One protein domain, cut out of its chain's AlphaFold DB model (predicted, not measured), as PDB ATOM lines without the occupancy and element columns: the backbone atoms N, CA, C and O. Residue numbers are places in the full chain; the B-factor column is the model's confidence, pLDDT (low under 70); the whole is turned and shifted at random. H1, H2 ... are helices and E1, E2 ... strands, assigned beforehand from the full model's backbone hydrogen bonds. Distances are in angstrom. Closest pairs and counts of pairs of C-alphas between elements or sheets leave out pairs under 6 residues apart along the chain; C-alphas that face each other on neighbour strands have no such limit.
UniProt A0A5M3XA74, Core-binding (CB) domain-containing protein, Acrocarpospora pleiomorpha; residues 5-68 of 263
ATOM      1  N   ILE A   5     -41.816  17.506  -9.237       90.25
ATOM      2  CA  ILE A   5     -41.649  16.047  -9.310       90.25
ATOM      3  C   ILE A   5     -43.030  15.390  -9.261       90.25
ATOM      4  O   ILE A   5     -43.744  15.502  -8.268       90.25
ATOM      5  N   GLU A   6     -43.396  14.682 -10.323       90.62
ATOM      6  CA  GLU A   6     -44.586  13.838 -10.413       90.62
ATOM      7  C   GLU A   6     -44.197  12.383 -10.126       90.62
ATOM      8  O   GLU A   6     -43.318  11.833 -10.786       90.62
ATOM      9  N   THR A   7     -44.855  11.728  -9.168       90.19
ATOM     10  CA  THR A   7     -44.683  10.280  -8.955       90.19
ATOM     11  C   THR A   7     -45.736   9.531  -9.764       90.19
ATOM     12  O   THR A   7     -46.924   9.825  -9.647       90.19
ATOM     13  N   ARG A   8     -45.317   8.560 -10.579       85.69
ATOM     14  CA  ARG A   8     -46.204   7.699 -11.370       85.69
ATOM     15  C   ARG A   8     -45.970   6.240 -10.997       85.69
ATOM     16  O   ARG A   8     -44.835   5.806 -10.834       85.69
ATOM     17  N   ILE A   9     -47.050   5.483 -10.853       83.69
ATOM     18  CA  ILE A   9     -46.997   4.039 -10.606       83.69
ATOM     19  C   ILE A   9     -47.195   3.350 -11.959       83.69
ATOM     20  O   ILE A   9     -48.150   3.663 -12.672       83.69
ATOM     21  N   ARG A  10     -46.270   2.467 -12.358       76.56
ATOM     22  CA  ARG A  10     -46.406   1.684 -13.601       76.56
ATOM     23  C   ARG A  10     -47.568   0.687 -13.478       76.56
ATOM     24  O   ARG A  10     -47.993   0.349 -12.379       76.56
ATOM     25  N   LYS A  11     -48.042   0.170 -14.618       72.31
ATOM     26  CA  LYS A  11     -49.173  -0.778 -14.731       72.31
ATOM     27  C   LYS A  11     -49.039  -2.037 -13.848       72.31
ATOM     28  O   LYS A  11     -50.046  -2.623 -13.485       72.31
ATOM     29  N   ASP A  12     -47.812  -2.400 -13.473       72.94
ATOM     30  CA  ASP A  12     -47.459  -3.506 -12.565       72.94
ATOM     31  C   ASP A  12     -47.691  -3.192 -11.063       72.94
ATOM     32  O   ASP A  12     -47.436  -4.011 -10.187       72.94
ATOM     33  N   GLY A  13     -48.135  -1.979 -10.709       69.50
ATOM     34  CA  GLY A  13     -48.506  -1.584  -9.339       69.50
ATOM     35  C   GLY A  13     -47.346  -1.452  -8.338       69.50
ATOM     36  O   GLY A  13     -47.480  -0.748  -7.338       69.50
ATOM     37  N   LYS A  14     -46.194  -2.074  -8.611       68.62
ATOM     38  CA  LYS A  14     -45.028  -2.137  -7.713       68.62
ATOM     39  C   LYS A  14     -43.929  -1.131  -8.064       68.62
ATOM     40  O   LYS A  14     -43.288  -0.579  -7.170       68.62
ATOM     41  N   THR A  15     -43.735  -0.840  -9.348       75.88
ATOM     42  CA  THR A  15     -42.647   0.033  -9.819       75.88
ATOM     43  C   THR A  15     -43.080   1.500  -9.855       75.88
ATOM     44  O   THR A  15     -44.005   1.869 -10.585       75.88
ATOM     45  N   LYS A  16     -42.386   2.351  -9.088       85.62
ATOM     46  CA  LYS A  16     -42.577   3.810  -9.072       85.62
ATOM     47  C   LYS A  16     -41.581   4.477 -10.016       85.62
ATOM     48  O   LYS A  16     -40.389   4.209  -9.933       85.62
ATOM     49  N   THR A  17     -42.057   5.376 -10.865       87.25
ATOM     50  CA  THR A  17     -41.227   6.292 -11.647       87.25
ATOM     51  C   THR A  17     -41.463   7.725 -11.183       87.25
ATOM     52  O   THR A  17     -42.547   8.085 -10.722       87.25
ATOM     53  N   TYR A  18     -40.431   8.552 -11.274       89.88
ATOM     54  CA  TYR A  18     -40.434   9.941 -10.831       89.88
ATOM     55  C   TYR A  18     -40.138  10.817 -12.042       89.88
ATOM     56  O   TYR A  18     -39.070  10.702 -12.629       89.88
ATOM     57  N   ARG A  19     -41.075  11.670 -12.449       91.62
ATOM     58  CA  ARG A  19     -40.912  12.575 -13.591       91.62
ATOM     59  C   ARG A  19     -40.700  13.995 -13.090       91.62
ATOM     60  O   ARG A  19     -41.572  14.539 -12.419       91.62
ATOM     61  N   VAL A  20     -39.565  14.595 -13.423       92.38
ATOM     62  CA  VAL A  20     -39.311  16.021 -13.201       92.38
ATOM     63  C   VAL A  20     -39.862  16.776 -14.403       92.38
ATOM     64  O   VAL A  20     -39.492  16.459 -15.527       92.38
ATOM     65  N   SER A  21     -40.747  17.748 -14.187       91.06
ATOM     66  CA  SER A  21     -41.361  18.566 -15.243       91.06
ATOM     67  C   SER A  21     -41.145  20.052 -14.950       91.06
ATOM     68  O   SER A  21     -41.365  20.495 -13.820       91.06
ATOM     69  N   TRP A  22     -40.748  20.834 -15.953       93.06
ATOM     70  CA  TRP A  22     -40.512  22.277 -15.818       93.06
ATOM     71  C   TRP A  22     -40.767  23.030 -17.131       93.06
ATOM     72  O   TRP A  22     -41.039  22.431 -18.171       93.06
ATOM     73  N   ARG A  23     -40.711  24.363 -17.073       90.38
ATOM     74  CA  ARG A  23     -40.766  25.261 -18.236       90.38
ATOM     75  C   ARG A  23     -39.357  25.772 -18.514       90.38
ATOM     76  O   ARG A  23     -38.728  26.281 -17.589       90.38
ATOM     77  N   LEU A  24     -38.890  25.664 -19.757       87.75
ATOM     78  CA  LEU A  24     -37.563  26.151 -20.145       87.75
ATOM     79  C   LEU A  24     -37.422  27.653 -19.830       87.75
ATOM     80  O   LEU A  24     -38.315  28.435 -20.170       87.75
ATOM     81  N   GLY A  25     -36.340  28.039 -19.148       85.00
ATOM     82  CA  GLY A  25     -36.078  29.423 -18.727       85.00
ATOM     83  C   GLY A  25     -37.050  29.969 -17.670       85.00
ATOM     84  O   GLY A  25     -37.153  31.178 -17.486       85.00
ATOM     85  N   GLY A  26     -37.862  29.111 -17.038       84.06
ATOM     86  CA  GLY A  26     -38.735  29.467 -15.910       84.06
ATOM     87  C   GLY A  26     -39.940  30.350 -16.270       84.06
ATOM     88  O   GLY A  26     -40.769  30.644 -15.396       84.06
ATOM     89  N   SER A  27     -40.062  30.732 -17.546       83.81
ATOM     90  CA  SER A  27     -41.080  31.631 -18.094       83.81
ATOM     91  C   SER A  27     -42.433  30.943 -18.312       83.81
ATOM     92  O   SER A  27     -42.523  29.746 -18.595       83.81
ATOM     93  N   ARG A  28     -43.520  31.727 -18.251       78.81
ATOM     94  CA  ARG A  28     -44.889  31.276 -18.573       78.81
ATOM     95  C   ARG A  28     -45.047  30.869 -20.042       78.81
ATOM     96  O   ARG A  28     -45.874  30.009 -20.338       78.81
ATOM     97  N   THR A  29     -44.257  31.466 -20.934       83.75
ATOM     98  CA  THR A  29     -44.235  31.165 -22.375       83.75
ATOM     99  C   THR A  29     -43.224  30.076 -22.741       83.75
ATOM    100  O   THR A  29     -43.205  29.630 -23.884       83.75
ATOM    101  N   GLY A  30     -42.408  29.611 -21.784       83.00
ATOM    102  CA  GLY A  30     -41.386  28.593 -22.022       83.00
ATOM    103  C   GLY A  30     -41.978  27.246 -22.444       83.00
ATOM    104  O   GLY A  30     -43.070  26.864 -22.010       83.00
ATOM    105  N   ALA A  31     -41.252  26.498 -23.277       88.31
ATOM    106  CA  ALA A  31     -41.644  25.145 -23.662       88.31
ATOM    107  C   ALA A  31     -41.629  24.211 -22.442       88.31
ATOM    108  O   ALA A  31     -40.749  24.307 -21.583       88.31
ATOM    109  N   TRP A  32     -42.598  23.297 -22.364       90.25
ATOM    110  CA  TRP A  32     -42.589  22.251 -21.343       90.25
ATOM    111  C   TRP A  32     -41.459  21.258 -21.606       90.25
ATOM    112  O   TRP A  32     -41.320  20.747 -22.714       90.25
ATOM    113  N   GLN A  33     -40.692  20.969 -20.563       92.81
ATOM    114  CA  GLN A  33     -39.626  19.979 -20.548       92.81
ATOM    115  C   GLN A  33     -39.888  18.965 -19.441       92.81
ATOM    116  O   GLN A  33     -40.547  19.266 -18.438       92.81
ATOM    117  N   SER A  34     -39.396  17.744 -19.634       91.50
ATOM    118  CA  SER A  34     -39.469  16.729 -18.596       91.50
ATOM    119  C   SER A  34     -38.396  15.662 -18.726       91.50
ATOM    120  O   SER A  34     -38.056  15.288 -19.844       91.50
ATOM    121  N   GLU A  35     -37.998  15.094 -17.594       92.00
ATOM    122  CA  GLU A  35     -37.062  13.974 -17.488       92.00
ATOM    123  C   GLU A  35     -37.621  12.924 -16.518       92.00
ATOM    124  O   GLU A  35     -38.291  13.279 -15.542       92.00
ATOM    125  N   THR A  36     -37.402  11.636 -16.790       91.56
ATOM    126  CA  THR A  36     -37.979  10.542 -15.986       91.56
ATOM    127  C   THR A  36     -36.900   9.704 -15.315       91.56
ATOM    128  O   THR A  36     -35.916   9.323 -15.929       91.56
ATOM    129  N   PHE A  37     -37.133   9.362 -14.053       88.06
ATOM    130  CA  PHE A  37     -36.210   8.652 -13.178       88.06
ATOM    131  C   PHE A  37     -36.874   7.418 -12.575       88.06
ATOM    132  O   PHE A  37     -38.055   7.434 -12.225       88.06
ATOM    133  N   GLU A  38     -36.101   6.357 -12.369       87.19
ATOM    134  CA  GLU A  38     -36.580   5.147 -11.682       87.19
ATOM    135  C   GLU A  38     -36.489   5.262 -10.152       87.19
ATOM    136  O   GLU A  38     -37.203   4.584  -9.418       87.19
ATOM    137  N   ARG A  39     -35.638   6.163  -9.645       85.69
ATOM    138  CA  ARG A  39     -35.422   6.394  -8.211       85.69
ATOM    139  C   ARG A  39     -35.711   7.847  -7.838       85.69
ATOM    140  O   ARG A  39     -35.417   8.763  -8.603       85.69
ATOM    141  N   LYS A  40     -36.235   8.065  -6.625       86.88
ATOM    142  CA  LYS A  40     -36.600   9.404  -6.123       86.88
ATOM    143  C   LYS A  40     -35.382  10.306  -5.909       86.88
ATOM    144  O   LYS A  40     -35.446  11.482  -6.240       86.88
ATOM    145  N   ALA A  41     -34.292   9.764  -5.360       84.81
ATOM    146  CA  ALA A  41     -33.108  10.553  -5.016       84.81
ATOM    147  C   ALA A  41     -32.477  11.257  -6.243       84.81
ATOM    148  O   ALA A  41     -32.365  12.479  -6.197       84.81
ATOM    149  N   PRO A  42     -32.201  10.570  -7.374       85.06
ATOM    150  CA  PRO A  42     -31.746  11.234  -8.601       85.06
ATOM    151  C   PRO A  42     -32.701  12.317  -9.126       85.06
ATOM    152  O   PRO A  42     -32.243  13.366  -9.566       85.06
ATOM    153  N   ALA A  43     -34.020  12.102  -9.035       88.56
ATOM    154  CA  ALA A  43     -35.013  13.088  -9.471       88.56
ATOM    155  C   ALA A  43     -34.963  14.380  -8.639       88.56
ATOM    156  O   ALA A  43     -35.153  15.470  -9.175       88.56
ATOM    157  N   VAL A  44     -34.697  14.268  -7.332       90.25
ATOM    158  CA  VAL A  44     -34.524  15.428  -6.446       90.25
ATOM    159  C   VAL A  44     -33.241  16.182  -6.791       90.25
ATOM    160  O   VAL A  44     -33.297  17.395  -6.970       90.25
ATOM    161  N   THR A  45     -32.115  15.480  -6.949       89.00
ATOM    162  CA  THR A  45     -30.835  16.094  -7.341       89.00
ATOM    163  C   THR A  45     -30.944  16.820  -8.682       89.00
ATOM    164  O   THR A  45     -30.517  17.965  -8.798       89.00
ATOM    165  N   PHE A  46     -31.569  16.191  -9.679       90.19
ATOM    166  CA  PHE A  46     -31.775  16.804 -10.989       90.19
ATOM    167  C   PHE A  46     -32.696  18.028 -10.923       90.19
ATOM    168  O   PHE A  46     -32.403  19.049 -11.537       90.19
ATOM    169  N   LYS A  47     -33.781  17.965 -10.140       91.88
ATOM    170  CA  LYS A  47     -34.671  19.114  -9.930       91.88
ATOM    171  C   LYS A  47     -33.900  20.323  -9.377       91.88
ATOM    172  O   LYS A  47     -34.062  21.419  -9.902       91.88
ATOM    173  N   LEU A  48     -33.068  20.117  -8.354       90.38
ATOM    174  CA  LEU A  48     -32.251  21.185  -7.768       90.38
ATOM    175  C   LEU A  48     -31.275  21.779  -8.790       90.38
ATOM    176  O   LEU A  48     -31.119  22.993  -8.842       90.38
ATOM    177  N   ALA A  49     -30.666  20.944  -9.636       88.81
ATOM    178  CA  ALA A  49     -29.782  21.411 -10.701       88.81
ATOM    179  C   ALA A  49     -30.520  22.250 -11.757       88.81
ATOM    180  O   ALA A  49     -30.036  23.306 -12.143       88.81
ATOM    181  N   VAL A  50     -31.715  21.826 -12.181       90.44
ATOM    182  CA  VAL A  50     -32.558  22.610 -13.100       90.44
ATOM    183  C   VAL A  50     -32.925  23.962 -12.486       90.44
ATOM    184  O   VAL A  50     -32.878  24.974 -13.174       90.44
ATOM    185  N   GLU A  51     -33.273  24.005 -11.199       90.69
ATOM    186  CA  GLU A  51     -33.580  25.264 -10.503       90.69
ATOM    187  C   GLU A  51     -32.350  26.175 -10.372       90.69
ATOM    188  O   GLU A  51     -32.491  27.385 -10.528       90.69
ATOM    189  N   ALA A  52     -31.162  25.605 -10.150       87.56
ATOM    190  CA  ALA A  52     -29.899  26.341 -10.088       87.56
ATOM    191  C   ALA A  52     -29.440  26.879 -11.456       87.56
ATOM    192  O   ALA A  52     -28.810  27.928 -11.515       87.56
ATOM    193  N   CYS A  53     -29.771  26.191 -12.551       87.56
ATOM    194  CA  CYS A  53     -29.452  26.601 -13.923       87.56
ATOM    195  C   CYS A  53     -30.572  27.443 -14.562       87.56
ATOM    196  O   CYS A  53     -30.862  27.285 -15.745       87.56
ATOM    197  N   ASP A  54     -31.270  28.280 -13.787       89.94
ATOM    198  CA  ASP A  54     -32.360  29.143 -14.272       89.94
ATOM    199  C   ASP A  54     -33.431  28.403 -15.100       89.94
ATOM    200  O   ASP A  54     -34.013  28.925 -16.055       89.94
ATOM    201  N   HIS A  55     -33.740  27.165 -14.708       90.19
ATOM    202  CA  HIS A  55     -34.692  26.281 -15.384       90.19
ATOM    203  C   HIS A  55     -34.293  25.930 -16.832       90.19
ATOM    204  O   HIS A  55     -35.152  25.639 -17.675       90.19
ATOM    205  N   GLN A  56     -32.992  25.939 -17.123       89.81
ATOM    206  CA  GLN A  56     -32.387  25.344 -18.313       89.81
ATOM    207  C   GLN A  56     -32.012  23.878 -18.063       89.81
ATOM    208  O   GLN A  56     -32.064  23.374 -16.938       89.81
ATOM    209  N   TRP A  57     -31.665  23.168 -19.137       88.25
ATOM    210  CA  TRP A  57     -31.016  21.864 -19.009       88.25
ATOM    211  C   TRP A  57     -29.616  22.053 -18.405       88.25
ATOM    212  O   TRP A  57     -28.906  22.939 -18.873       88.25
ATOM    213  N   PRO A  58     -29.198  21.252 -17.407       88.25
ATOM    214  CA  PRO A  58     -27.834  21.325 -16.889       88.25
ATOM    215  C   PRO A  58     -26.814  20.942 -17.972       88.25
ATOM    216  O   PRO A  58     -27.010  19.939 -18.659       88.25
ATOM    217  N   ASP A  59     -25.713  21.690 -18.083       79.50
ATOM    218  CA  ASP A  59     -24.738  21.561 -19.184       79.50
ATOM    219  C   ASP A  59     -24.120  20.156 -19.315       79.50
ATOM    220  O   ASP A  59     -23.841  19.692 -20.417       79.50
ATOM    221  N   ASN A  60     -23.973  19.434 -18.199       81.94
ATOM    222  CA  ASN A  60     -23.413  18.077 -18.159       81.94
ATOM    223  C   ASN A  60     -24.488  16.979 -18.090       81.94
ATOM    224  O   ASN A  60     -24.207  15.868 -17.643       81.94
ATOM    225  N   TRP A  61     -25.736  17.264 -18.470       85.75
ATOM    226  CA  TRP A  61     -26.819  16.280 -18.442       85.75
ATOM    227  C   TRP A  61     -27.079  15.659 -19.815       85.75
ATOM    228  O   TRP A  61     -27.459  16.339 -20.768       85.75
ATOM    229  N   ILE A  62     -26.983  14.334 -19.897       82.75
ATOM    230  CA  ILE A  62     -27.384  13.562 -21.072       82.75
ATOM    231  C   ILE A  62     -28.811  13.058 -20.846       82.75
ATOM    232  O   ILE A  62     -29.069  12.231 -19.967       82.75
ATOM    233  N   ARG A  63     -29.751  13.546 -21.664       83.38
ATOM    234  CA  ARG A  63     -31.173  13.168 -21.596       83.38
ATOM    235  C   ARG A  63     -31.353  11.650 -21.607       83.38
ATOM    236  O   ARG A  63     -30.820  10.978 -22.485       83.38
ATOM    237  N   GLY A  64     -32.109  11.129 -20.642       79.94
ATOM    238  CA  GLY A  64     -32.361   9.693 -20.473       79.94
ATOM    239  C   GLY A  64     -31.186   8.846 -19.957       79.94
ATOM    240  O   GLY A  64     -31.422   7.718 -19.533       79.94
ATOM    241  N   SER A  65     -29.958   9.376 -19.935       78.69
ATOM    242  CA  SER A  65     -28.759   8.651 -19.476       78.69
ATOM    243  C   SER A  65     -28.265   9.120 -18.107       78.69
ATOM    244  O   SER A  65     -27.723   8.320 -17.348       78.69
ATOM    245  N   GLY A  66     -28.488  10.390 -17.753       82.75
ATOM    246  CA  GLY A  66     -28.080  10.962 -16.471       82.75
ATOM    247  C   GLY A  66     -27.007  12.039 -16.605       82.75
ATOM    248  O   GLY A  66     -26.799  12.596 -17.681       82.75
ATOM    249  N   TRP A  67     -26.310  12.330 -15.505       79.56
ATOM    250  CA  TRP A  67     -25.095  13.140 -15.562       79.56
ATOM    251  C   TRP A  67     -24.098  12.435 -16.476       79.56
ATOM    252  O   TRP A  67     -23.818  11.250 -16.276       79.56
ATOM    253  N   ALA A  68     -23.573  13.154 -17.471       71.25
ATOM    254  CA  ALA A  68     -22.346  12.734 -18.120       71.25
ATOM    255  C   ALA A  68     -21.342  12.425 -17.001       71.25
ATOM    256  O   ALA A  68     -21.320  13.175 -16.012       71.25
TER     257      ALA A  68
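AT A GLANCE: This is residues 5 to 68 of the 263 residues of the protein "Core-binding (CB) domain-containing protein" of Acrocarpospora pleiomorpha (UniProt A0A5M3XA74). One helix, H1, packs lengthwise over one face of a three-stranded sheet, making two layers; residues 53 to 68, with no named element, follow it. The 64 printed residues hold E1, E2, E3 and H1 in that order; the sheet E1 - E2 - E3 is a meander, each strand the antiparallel neighbour of the one before. The class is mixed; the whole is compact, with a radius of gyration of the C-alphas of 12.3 A and spans of 35 by 27 by 16 A.

IN THESE COORDINATES: E1, residues 5 to 9, 13.2 A long, begins at C-alpha 5 (-41.649, 16.047, -9.310). E2 is residues 16 to 23, 23.4 A, and E3 residues 32 to 37, 17.1 A. H1, residues 40 to 52, 18.6 A, ends at C-alpha 52 (-29.899, 26.341, -10.088).

HOW THE PARTS SIT: Hairpin E1 and E2 has N 6 and O 19 within hydrogen-bond range, 2.8 A; hairpin E2 and E3 has N 20 and O 35, 2.8 A. H1 is on the sheet, height 9.0 A, along the strands, 3 degrees from E2 on the local plane. Its closest C-alphas with E2 are Lys 40 and Tyr 18, 6.1 A. Every O i to N i+4 pair in H1 is within range.

THE WHOLE: The farthest C-alphas, Lys 14 and Thr 29, are 36.4 A apart. The printed part has no cut and no long link between named elements; residues 13 to 14 have pLDDT under 70.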